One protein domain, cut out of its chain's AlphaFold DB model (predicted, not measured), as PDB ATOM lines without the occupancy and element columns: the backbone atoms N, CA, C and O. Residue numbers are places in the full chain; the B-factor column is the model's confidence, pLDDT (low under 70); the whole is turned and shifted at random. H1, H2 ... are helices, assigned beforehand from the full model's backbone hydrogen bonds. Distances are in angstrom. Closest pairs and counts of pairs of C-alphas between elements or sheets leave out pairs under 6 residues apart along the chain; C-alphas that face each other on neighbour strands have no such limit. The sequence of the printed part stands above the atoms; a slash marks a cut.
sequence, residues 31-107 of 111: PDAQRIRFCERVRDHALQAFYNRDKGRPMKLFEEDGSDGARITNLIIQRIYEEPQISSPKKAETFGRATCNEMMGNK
ATOM      1  N   PRO A  31     -37.432  15.780 -10.627       77.06
ATOM      2  CA  PRO A  31     -37.516  14.659  -9.681       77.06
ATOM      3  C   PRO A  31     -36.466  13.564  -9.921       77.06
ATOM      4  O   PRO A  31     -35.962  12.951  -8.985       77.06
ATOM      5  N   ASP A  32     -36.082  13.370 -11.184       83.31
ATOM      6  CA  ASP A  32     -35.151  12.325 -11.607       83.31
ATOM      7  C   ASP A  32     -33.736  12.840 -11.898       83.31
ATOM      8  O   ASP A  32     -32.932  12.114 -12.489       83.31
ATOM      9  N   ALA A  33     -33.401  14.080 -11.518       85.81
ATOM     10  CA  ALA A  33     -32.134  14.720 -11.878       85.81
ATOM     11  C   ALA A  33     -30.915  13.845 -11.544       85.81
ATOM     12  O   ALA A  33     -30.028  13.644 -12.379       85.81
ATOM     13  N   GLN A  34     -30.888  13.264 -10.342       87.56
ATOM     14  CA  GLN A  34     -29.790  12.402  -9.902       87.56
ATOM     15  C   GLN A  34     -29.683  11.123 -10.735       87.56
ATOM     16  O   GLN A  34     -28.585  10.766 -11.166       87.56
ATOM     17  N   ARG A  35     -30.817  10.466 -11.009       89.06
ATOM     18  CA  ARG A  35     -30.881   9.267 -11.853       89.06
ATOM     19  C   ARG A  35     -30.386   9.568 -13.262       89.06
ATOM     20  O   ARG A  35     -29.554   8.830 -13.780       89.06
ATOM     21  N   ILE A  36     -30.854  10.665 -13.857       88.75
ATOM     22  CA  ILE A  36     -30.447  11.081 -15.201       88.75
ATOM     23  C   ILE A  36     -28.934  11.323 -15.223       88.75
ATOM     24  O   ILE A  36     -28.235  10.702 -16.017       88.75
ATOM     25  N   ARG A  37     -28.394  12.138 -14.305       90.94
ATOM     26  CA  ARG A  37     -26.943  12.397 -14.222       90.94
ATOM     27  C   ARG A  37     -26.136  11.111 -14.032       90.94
ATOM     28  O   ARG A  37     -25.071  10.965 -14.627       90.94
ATOM     29  N   PHE A  38     -26.619  10.191 -13.200       92.50
ATOM     30  CA  PHE A  38     -25.981   8.896 -12.991       92.50
ATOM     31  C   PHE A  38     -25.940   8.079 -14.287       92.50
ATOM     32  O   PHE A  38     -24.861   7.661 -14.705       92.50
ATOM     33  N   CYS A  39     -27.072   7.920 -14.973       94.12
ATOM     34  CA  CYS A  39     -27.121   7.142 -16.206       94.12
ATOM     35  C   CYS A  39     -26.388   7.799 -17.384       94.12
ATOM     36  O   CYS A  39     -25.887   7.084 -18.252       94.12
ATOM     37  N   GLU A  40     -26.234   9.124 -17.397       93.38
ATOM     38  CA  GLU A  40     -25.342   9.804 -18.344       93.38
ATOM     39  C   GLU A  40     -23.859   9.483 -18.073       93.38
ATOM     40  O   GLU A  40     -23.105   9.258 -19.018       93.38
ATOM     41  N   ARG A  41     -23.429   9.343 -16.809       95.00
ATOM     42  CA  ARG A  41     -22.066   8.858 -16.507       95.00
ATOM     43  C   ARG A  41     -21.871   7.399 -16.920       95.00
ATOM     44  O   ARG A  41     -20.851   7.052 -17.510       95.00
ATOM     45  N   VAL A  42     -22.861   6.543 -16.669       95.69
ATOM     46  CA  VAL A  42     -22.823   5.134 -17.100       95.69
ATOM     47  C   VAL A  42     -22.762   5.020 -18.630       95.69
ATOM     48  O   VAL A  42     -22.002   4.207 -19.157       95.69
ATOM     49  N   ARG A  43     -23.494   5.873 -19.361       96.19
ATOM     50  CA  ARG A  43     -23.399   5.995 -20.826       96.19
ATOM     51  C   ARG A  43     -21.962   6.272 -21.275       96.19
ATOM     52  O   ARG A  43     -21.495   5.628 -22.213       96.19
ATOM     53  N   ASP A  44     -21.264   7.193 -20.618       97.31
ATOM     54  CA  ASP A  44     -19.882   7.539 -20.973       97.31
ATOM     55  C   ASP A  44     -18.924   6.359 -20.742       97.31
ATOM     56  O   ASP A  44     -18.044   6.094 -21.565       97.31
ATOM     57  N   HIS A  45     -19.140   5.576 -19.681       97.88
ATOM     58  CA  HIS A  45     -18.404   4.328 -19.461       97.88
ATOM     59  C   HIS A  45     -18.698   3.270 -20.533       97.88
ATOM     60  O   HIS A  45     -17.768   2.609 -20.999       97.88
ATOM     61  N   ALA A  46     -19.948   3.146 -20.988       97.81
ATOM     62  CA  ALA A  46     -20.312   2.244 -22.083       97.81
ATOM     63  C   ALA A  46     -19.615   2.630 -23.398       97.81
ATOM     64  O   ALA A  46     -19.067   1.775 -24.099       97.81
ATOM     65  N   LEU A  47     -19.580   3.929 -23.709       98.00
ATOM     66  CA  LEU A  47     -18.872   4.457 -24.873       98.00
ATOM     67  C   LEU A  47     -17.365   4.173 -24.789       98.00
ATOM     68  O   LEU A  47     -16.751   3.719 -25.757       98.00
ATOM     69  N   GLN A  48     -16.769   4.381 -23.616       98.00
ATOM     70  CA  GLN A  48     -15.356   4.092 -23.402       98.00
ATOM     71  C   GLN A  48     -15.045   2.593 -23.531       98.00
ATOM     72  O   GLN A  48     -14.025   2.223 -24.118       98.00
ATOM     73  N   ALA A  49     -15.918   1.719 -23.025       98.06
ATOM     74  CA  ALA A  49     -15.792   0.274 -23.191       98.06
ATOM     75  C   ALA A  49     -15.850  -0.136 -24.666       98.06
ATOM     76  O   ALA A  49     -15.022  -0.936 -25.100       98.06
ATOM     77  N   PHE A  50     -16.746   0.470 -25.453       98.31
ATOM     78  CA  PHE A  50     -16.823   0.230 -26.894       98.31
ATOM     79  C   PHE A  50     -15.496   0.563 -27.582       98.31
ATOM     80  O   PHE A  50     -14.956  -0.273 -28.304       98.31
ATOM     81  N   TYR A  51     -14.922   1.739 -27.311       97.88
ATOM     82  CA  TYR A  51     -13.637   2.123 -27.900       97.88
ATOM     83  C   TYR A  51     -12.472   1.254 -27.432       97.88
ATOM     84  O   TYR A  51     -11.525   1.039 -28.189       97.88
ATOM     85  N   ASN A  52     -12.500   0.770 -26.190       97.88
ATOM     86  CA  ASN A  52     -11.478  -0.149 -25.709       97.88
ATOM     87  C   ASN A  52     -11.573  -1.497 -26.430       97.88
ATOM     88  O   ASN A  52     -10.556  -1.962 -26.942       97.88
ATOM     89  N   ARG A  53     -12.775  -2.070 -26.549       97.12
ATOM     90  CA  ARG A  53     -13.021  -3.307 -27.302       97.12
ATOM     91  C   ARG A  53     -12.590  -3.178 -28.763       97.12
ATOM     92  O   ARG A  53     -11.867  -4.035 -29.253       97.12
ATOM     93  N   ASP A  54     -12.989  -2.097 -29.434       96.31
ATOM     94  CA  ASP A  54     -12.666  -1.832 -30.847       96.31
ATOM     95  C   ASP A  54     -11.150  -1.738 -31.093       96.31
ATOM     96  O   ASP A  54     -10.630  -2.198 -32.104       96.31
ATOM     97  N   LYS A  55     -10.408  -1.230 -30.103       97.38
ATOM     98  CA  LYS A  55      -8.937  -1.172 -30.111       97.38
ATOM     99  C   LYS A  55      -8.262  -2.456 -29.611       97.38
ATOM    100  O   LYS A  55      -7.054  -2.436 -29.383       97.38
ATOM    101  N   GLY A  56      -9.011  -3.535 -29.368       96.62
ATOM    102  CA  GLY A  56      -8.487  -4.801 -28.839       96.62
ATOM    103  C   GLY A  56      -7.927  -4.706 -27.416       96.62
ATOM    104  O   GLY A  56      -7.100  -5.524 -27.016       96.62
ATOM    105  N   ARG A  57      -8.320  -3.687 -26.643       97.69
ATOM    106  CA  ARG A  57      -7.845  -3.487 -25.269       97.69
ATOM    107  C   ARG A  57      -8.612  -4.386 -24.302       97.69
ATOM    108  O   ARG A  57      -9.821  -4.559 -24.478       97.69
ATOM    109  N   PRO A  58      -7.954  -4.883 -23.239       96.81
ATOM    110  CA  PRO A  58      -8.619  -5.704 -22.240       96.81
ATOM    111  C   PRO A  58      -9.772  -4.943 -21.586       96.81
ATOM    112  O   PRO A  58      -9.720  -3.719 -21.421       96.81
ATOM    113  N   MET A  59     -10.801  -5.699 -21.211       96.88
ATOM    114  CA  MET A  59     -11.921  -5.199 -20.428       96.88
ATOM    115  C   MET A  59     -11.416  -4.626 -19.102       96.88
ATOM    116  O   MET A  59     -10.552  -5.211 -18.449       96.88
ATOM    117  N   LYS A  60     -11.954  -3.470 -18.713       95.75
ATOM    118  CA  LYS A  60     -11.672  -2.826 -17.429       95.75
ATOM    119  C   LYS A  60     -12.967  -2.714 -16.649       95.75
ATOM    120  O   LYS A  60     -13.878  -2.028 -17.104       95.75
ATOM    121  N   LEU A  61     -13.019  -3.390 -15.512       96.69
ATOM    122  CA  LEU A  61     -14.148  -3.366 -14.593       96.69
ATOM    123  C   LEU A  61     -13.792  -2.524 -13.369       96.69
ATOM    124  O   LEU A  61     -12.619  -2.381 -13.021       96.69
ATOM    125  N   PHE A  62     -14.813  -1.950 -12.753       95.56
ATOM    126  CA  PHE A  62     -14.724  -1.304 -11.455       95.56
ATOM    127  C   PHE A  62     -14.667  -2.366 -10.357       95.56
ATOM    128  O   PHE A  62     -15.192  -3.466 -10.529       95.56
ATOM    129  N   GLU A  63     -14.040  -2.042  -9.230       96.25
ATOM    130  CA  GLU A  63     -14.112  -2.891  -8.044       96.25
ATOM    131  C   GLU A  63     -15.562  -2.946  -7.548       96.25
ATOM    132  O   GLU A  63     -16.236  -1.919  -7.462       96.25
ATOM    133  N   GLU A  64     -16.057  -4.150  -7.259       92.31
ATOM    134  CA  GLU A  64     -17.396  -4.328  -6.702       92.31
ATOM    135  C   GLU A  64     -17.394  -3.869  -5.239       92.31
ATOM    136  O   GLU A  64     -16.830  -4.526  -4.365       92.31
ATOM    137  N   ASP A  65     -18.033  -2.729  -4.983       90.44
ATOM    138  CA  ASP A  65     -18.134  -2.077  -3.671       90.44
ATOM    139  C   ASP A  65     -19.518  -2.262  -3.017       90.44
ATOM    140  O   ASP A  65     -19.823  -1.658  -1.988       90.44
ATOM    141  N   GLY A  66     -20.379  -3.090  -3.620       88.31
ATOM    142  CA  GLY A  66     -21.769  -3.291  -3.204       88.31
ATOM    143  C   GLY A  66     -22.726  -2.176  -3.641       88.31
ATOM    144  O   GLY A  66     -23.928  -2.277  -3.386       88.31
ATOM    145  N   SER A  67     -22.236  -1.131  -4.317       88.50
ATOM    146  CA  SER A  67     -23.080  -0.077  -4.874       88.50
ATOM    147  C   SER A  67     -23.753  -0.516  -6.177       88.50
ATOM    148  O   SER A  67     -23.245  -1.334  -6.948       88.50
ATOM    149  N   ASP A  68     -24.892   0.105  -6.491       87.94
ATOM    150  CA  ASP A  68     -25.488  -0.024  -7.824       87.94
ATOM    151  C   ASP A  68     -24.576   0.548  -8.919       87.94
ATOM    152  O   ASP A  68     -24.642   0.107 -10.063       87.94
ATOM    153  N   GLY A  69     -23.716   1.510  -8.569       91.44
ATOM    154  CA  GLY A  69     -22.782   2.164  -9.478       91.44
ATOM    155  C   GLY A  69     -21.835   1.183 -10.151       91.44
ATOM    156  O   GLY A  69     -21.858   1.056 -11.379       91.44
ATOM    157  N   ALA A  70     -21.033   0.484  -9.348       94.25
ATOM    158  CA  ALA A  70     -20.086  -0.512  -9.837       94.25
ATOM    159  C   ALA A  70     -20.820  -1.647 -10.563       94.25
ATOM    160  O   ALA A  70     -20.535  -1.915 -11.731       94.25
ATOM    161  N   ARG A  71     -21.860  -2.204  -9.931       95.75
ATOM    162  CA  ARG A  71     -22.626  -3.342 -10.450       95.75
ATOM    163  C   ARG A  71     -23.271  -3.074 -11.814       95.75
ATOM    164  O   ARG A  71     -23.124  -3.873 -12.739       95.75
ATOM    165  N   ILE A  72     -24.005  -1.964 -11.965       96.06
ATOM    166  CA  ILE A  72     -24.683  -1.610 -13.228       96.06
ATOM    167  C   ILE A  72     -23.646  -1.330 -14.316       96.06
ATOM    168  O   ILE A  72     -23.779  -1.811 -15.444       96.06
ATOM    169  N   THR A  73     -22.604  -0.566 -13.983       97.19
ATOM    170  CA  THR A  73     -21.575  -0.189 -14.955       97.19
ATOM    171  C   THR A  73     -20.809  -1.419 -15.443       97.19
ATOM    172  O   THR A  73     -20.635  -1.580 -16.649       97.19
ATOM    173  N   ASN A  74     -20.419  -2.324 -14.543       98.12
ATOM    174  CA  ASN A  74     -19.703  -3.549 -14.891       98.12
ATOM    175  C   ASN A  74     -20.526  -4.475 -15.788       98.12
ATOM    176  O   ASN A  74     -20.001  -4.944 -16.798       98.12
ATOM    177  N   LEU A  75     -21.820  -4.660 -15.502       97.19
ATOM    178  CA  LEU A  75     -22.716  -5.438 -16.365       97.19
ATOM    179  C   LEU A  75     -22.765  -4.871 -17.794       97.19
ATOM    180  O   LEU A  75     -22.694  -5.611 -18.775       97.19
ATOM    181  N   ILE A  76     -22.887  -3.547 -17.920       97.75
ATOM    182  CA  ILE A  76     -22.928  -2.876 -19.223       97.75
ATOM    183  C   ILE A  76     -21.596  -3.041 -19.959       97.75
ATOM    184  O   ILE A  76     -21.599  -3.342 -21.151       97.75
ATOM    185  N   ILE A  77     -20.463  -2.878 -19.270       98.19
ATOM    186  CA  ILE A  77     -19.130  -3.071 -19.860       98.19
ATOM    187  C   ILE A  77     -18.961  -4.509 -20.358       98.19
ATOM    188  O   ILE A  77     -18.504  -4.702 -21.484       98.19
ATOM    189  N   GLN A  78     -19.354  -5.501 -19.559       98.00
ATOM    190  CA  GLN A  78     -19.298  -6.913 -19.943       98.00
ATOM    191  C   GLN A  78     -20.085  -7.161 -21.229       98.00
ATOM    192  O   GLN A  78     -19.509  -7.607 -22.222       98.00
ATOM    193  N   ARG A  79     -21.352  -6.732 -21.273       97.56
ATOM    194  CA  ARG A  79     -22.193  -6.864 -22.472       97.56
ATOM    195  C   ARG A  79     -21.607  -6.160 -23.687       97.56
ATOM    196  O   ARG A  79     -21.620  -6.718 -24.774       97.56
ATOM    197  N   ILE A  80     -21.022  -4.971 -23.532       97.88
ATOM    198  CA  ILE A  80     -20.355  -4.276 -24.645       97.88
ATOM    199  C   ILE A  80     -19.257  -5.141 -25.270       97.88
ATOM    200  O   ILE A  80     -19.119  -5.158 -26.491       97.88
ATOM    201  N   TYR A  81     -18.477  -5.857 -24.468       97.56
ATOM    202  CA  TYR A  81     -17.435  -6.751 -24.973       97.56
ATOM    203  C   TYR A  81     -17.989  -8.048 -25.563       97.56
ATOM    204  O   TYR A  81     -17.452  -8.526 -26.559       97.56
ATOM    205  N   GLU A  82     -19.045  -8.593 -24.968       96.69
ATOM    206  CA  GLU A  82     -19.639  -9.877 -25.348       96.69
ATOM    207  C   GLU A  82     -20.570  -9.787 -26.564       96.69
ATOM    208  O   GLU A  82     -20.755 -10.783 -27.256       96.69
ATOM    209  N   GLU A  83     -21.140  -8.611 -26.846       93.25
ATOM    210  CA  GLU A  83     -22.190  -8.407 -27.850       93.25
ATOM    211  C   GLU A  83     -21.686  -7.644 -29.099       93.25
ATOM    212  O   GLU A  83     -21.650  -6.401 -29.119       93.25
ATOM    213  N   PRO A  84     -21.361  -8.335 -30.214       84.94
ATOM    214  CA  PRO A  84     -20.888  -7.691 -31.443       84.94
ATOM    215  C   PRO A  84     -21.932  -6.771 -32.094       84.94
ATOM    216  O   PRO A  84     -21.574  -5.836 -32.814       84.94
ATOM    217  N   GLN A  85     -23.229  -6.989 -31.829       91.31
ATOM    218  CA  GLN A  85     -24.327  -6.161 -32.343       91.31
ATOM    219  C   GLN A  85     -24.240  -4.689 -31.916       91.31
ATOM    220  O   GLN A  85     -24.773  -3.809 -32.615       91.31
ATOM    221  N   ILE A  86     -23.534  -4.399 -30.815       93.38
ATOM    222  CA  ILE A  86     -23.201  -3.039 -30.390       93.38
ATOM    223  C   ILE A  86     -22.028  -2.552 -31.242       93.38
ATOM    224  O   ILE A  86     -20.874  -2.498 -30.828       93.38
ATOM    225  N   SER A  87     -22.341  -2.259 -32.500       94.31
ATOM    226  CA  SER A  87     -21.375  -2.095 -33.586       94.31
ATOM    227  C   SER A  87     -20.967  -0.642 -33.849       94.31
ATOM    228  O   SER A  87     -20.324  -0.362 -34.855       94.31
ATOM    229  N   SER A  88     -21.399   0.310 -33.020       97.12
ATOM    230  CA  SER A  88     -21.062   1.724 -33.197       97.12
ATOM    231  C   SER A  88     -21.060   2.488 -31.870       97.12
ATOM    232  O   SER A  88     -21.780   2.095 -30.945       97.12
ATOM    233  N   PRO A  89     -20.345   3.632 -31.794       97.25
ATOM    234  CA  PRO A  89     -20.376   4.520 -30.631       97.25
ATOM    235  C   PRO A  89     -21.802   4.882 -30.208       97.25
ATOM    236  O   PRO A  89     -22.168   4.773 -29.041       97.25
ATOM    237  N   LYS A  90     -22.659   5.218 -31.182       95.06
ATOM    238  CA  LYS A  90     -24.036   5.633 -30.899       95.06
ATOM    239  C   LYS A  90     -24.894   4.513 -30.311       95.06
ATOM    240  O   LYS A  90     -25.750   4.769 -29.458       95.06
ATOM    241  N   LYS A  91     -24.670   3.273 -30.758       96.38
ATOM    242  CA  LYS A  91     -25.331   2.096 -30.187       96.38
ATOM    243  C   LYS A  91     -24.857   1.854 -28.757       96.38
ATOM    244  O   LYS A  91     -25.703   1.597 -27.915       96.38
ATOM    245  N   ALA A  92     -23.561   2.005 -28.476       97.38
ATOM    246  CA  ALA A  92     -23.014   1.859 -27.126       97.38
ATOM    247  C   ALA A  92     -23.591   2.894 -26.147       97.38
ATOM    248  O   ALA A  92     -24.038   2.523 -25.064       97.38
ATOM    249  N   GLU A  93     -23.675   4.165 -26.552       96.25
ATOM    250  CA  GLU A  93     -24.323   5.215 -25.752       96.25
ATOM    251  C   GLU A  93     -25.787   4.879 -25.450       96.25
ATOM    252  O   GLU A  93     -26.240   4.935 -24.306       96.25
ATOM    253  N   THR A  94     -26.548   4.544 -26.495       94.94
ATOM    254  CA  THR A  94     -27.982   4.254 -26.373       94.94
ATOM    255  C   THR A  94     -28.214   3.037 -25.487       94.94
ATOM    256  O   THR A  94     -29.055   3.090 -24.594       94.94
ATOM    257  N   PHE A  95     -27.430   1.981 -25.696       96.38
ATOM    258  CA  PHE A  95     -27.463   0.761 -24.903       96.38
ATOM    259  C   PHE A  95     -27.142   1.022 -23.429       96.38
ATOM    260  O   PHE A  95     -27.921   0.629 -22.560       96.38
ATOM    261  N   GLY A  96     -26.041   1.725 -23.138       96.25
ATOM    262  CA  GLY A  96     -25.623   2.016 -21.767       96.25
ATOM    263  C   GLY A  96     -26.662   2.838 -21.007       96.25
ATOM    264  O   GLY A  96     -27.055   2.472 -19.900       96.25
ATOM    265  N   ARG A  97     -27.184   3.907 -21.627       94.38
ATOM    266  CA  ARG A  97     -28.219   4.746 -21.006       94.38
ATOM    267  C   ARG A  97     -29.525   3.981 -20.786       94.38
ATOM    268  O   ARG A  97     -30.102   4.082 -19.706       94.38
ATOM    269  N   ALA A  98     -29.998   3.233 -21.786       93.44
ATOM    270  CA  ALA A  98     -31.247   2.479 -21.686       93.44
ATOM    271  C   ALA A  98     -31.170   1.403 -20.595       93.44
ATOM    272  O   ALA A  98     -32.035   1.364 -19.724       93.44
ATOM    273  N   THR A  99     -30.088   0.619 -20.584       95.25
ATOM    274  CA  THR A  99     -29.864  -0.436 -19.583       95.25
ATOM    275  C   THR A  99     -29.777   0.147 -18.174       95.25
ATOM    276  O   THR A  99     -30.398  -0.372 -17.252       95.25
ATOM    277  N   CYS A 100     -29.057   1.260 -17.997       95.31
ATOM    278  CA  CYS A 100     -28.994   1.938 -16.704       95.31
ATOM    279  C   CYS A 100     -30.378   2.393 -16.229       95.31
ATOM    280  O   CYS A 100     -30.767   2.098 -15.101       95.31
ATOM    281  N   ASN A 101     -31.141   3.071 -17.092       92.25
ATOM    282  CA  ASN A 101     -32.476   3.555 -16.742       92.25
ATOM    283  C   ASN A 101     -33.424   2.411 -16.366       92.25
ATOM    284  O   ASN A 101     -34.175   2.546 -15.406       92.25
ATOM    285  N   GLU A 102     -33.368   1.288 -17.082       91.94
ATOM    286  CA  GLU A 102     -34.155   0.092 -16.778       91.94
ATOM    287  C   GLU A 102     -33.789  -0.487 -15.404       91.94
ATOM    288  O   GLU A 102     -34.654  -0.693 -14.554       91.94
ATOM    289  N   MET A 103     -32.495  -0.675 -15.136       91.12
ATOM    290  CA  MET A 103     -32.022  -1.229 -13.864       91.12
ATOM    291  C   MET A 103     -32.301  -0.309 -12.671       91.12
ATOM    292  O   MET A 103     -32.536  -0.800 -11.568       91.12
ATOM    293  N   MET A 104     -32.294   1.008 -12.887       87.44
ATOM    294  CA  MET A 104     -32.648   2.000 -11.870       87.44
ATOM    295  C   MET A 104     -34.167   2.130 -11.682       87.44
ATOM    296  O   MET A 104     -34.611   2.423 -10.578       87.44
ATOM    297  N   GLY A 105     -34.968   1.920 -12.733       75.75
ATOM    298  CA  GLY A 105     -36.435   1.985 -12.691       75.75
ATOM    299  C   GLY A 105     -37.104   0.746 -12.089       75.75
ATOM    300  O   GLY A 105     -38.203   0.850 -11.557       75.75
ATOM    301  N   ASN A 106     -36.431  -0.407 -12.113       60.91
ATOM    302  CA  ASN A 106     -36.921  -1.646 -11.499       60.91
ATOM    303  C   ASN A 106     -36.782  -1.677  -9.964       60.91
ATOM    304  O   ASN A 106     -37.216  -2.642  -9.332       60.91
ATOM    305  N   LYS A 107     -36.208  -0.641  -9.338       54.66
ATOM    306  CA  LYS A 107     -36.347  -0.440  -7.892       54.66
ATOM    307  C   LYS A 107     -37.727   0.153  -7.626       54.66
ATOM    308  O   LYS A 107     -37.961   1.323  -7.919       54.66
TER     309      LYS A 107
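Overview. This is residues 31 to 107 of the 111 residues of an uncharacterized protein of Dechloromonas denitrificans (UniProt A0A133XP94). Three helices pack side by side as a bundle, their centres at the corners of a triangle: the long H1 makes the longest axis, and the helical hairpin of H2 and H3 packs on it. After H1 a long loop, residues 55 to 67, folds back along the bundle, and H2 then runs the same way as H1 while H3 returns opposite to both. The printed part has 77 residues with three named helices, H1, H2 and H3 in chain order, and no named strand; the class is all helix. The whole is compact, with a radius of gyration of the C-alphas of 11.9 A and spans of 39 by 26 by 17 A along the three main axes.

Arrangement. H1, residues 33 to 54, H2, residues 68 to 82, and H3, residues 89 to 105, form a bundle, a group of helices in which here each touches the other two. H1 and H2 touch at a shallow tilt of 30 degrees and run the same way; their closest C-alphas are those of Ala 49 and Ile 77, 5.8 A apart. H1 and H3 touch with 30 pairs of C-alphas within 8 A, at a steep tilt of 40 degrees, opposite ways. Their closest C-alphas are those of Arg 43 and Gly 96, 4.7 A apart. H2 and H3 form a helical hairpin and touch at a steep tilt of 38 degrees, opposite ways, with 6 pairs of C-alphas within 8 A. Their closest C-alphas are those of Ile 76 and Gly 96, 6.1 A apart. The helix packing is mostly crossed, but only just: of the three pairs that touch, 1 is at a shallow tilt. In H1, H2 and H3 every backbone O i to N i+4 pair is within hydrogen-bond range.

Along the chain. H1 has 22 residues, from C-alpha 33 at (-32.134, 14.720, -11.878) to C-alpha 54 at (-12.666, -1.832, -30.847), and measures 31.8 A from first to last C-alpha. H2 has 15 residues and measures 20.9 A, beginning with C-alpha 68 at (-25.488, -0.024, -7.824). H3 has 17 residues and measures 24.2 A, ending with C-alpha 105 at (-36.435, 1.985, -12.691).

Size, cuts and confidence. The two C-alphas farthest apart are those of Pro 31 and Gly 56, 39.9 A, while the C-alphas of Pro 31 and Lys 107, the first and last printed, are 15.2 A apart. The link from H1 to H2 is long, with 13 residues, and that from H2 to H3 is short, with 6. The printed part has no cut. The mean pLDDT of the printed part is 93.1, and residues 106 to 107 are under 70.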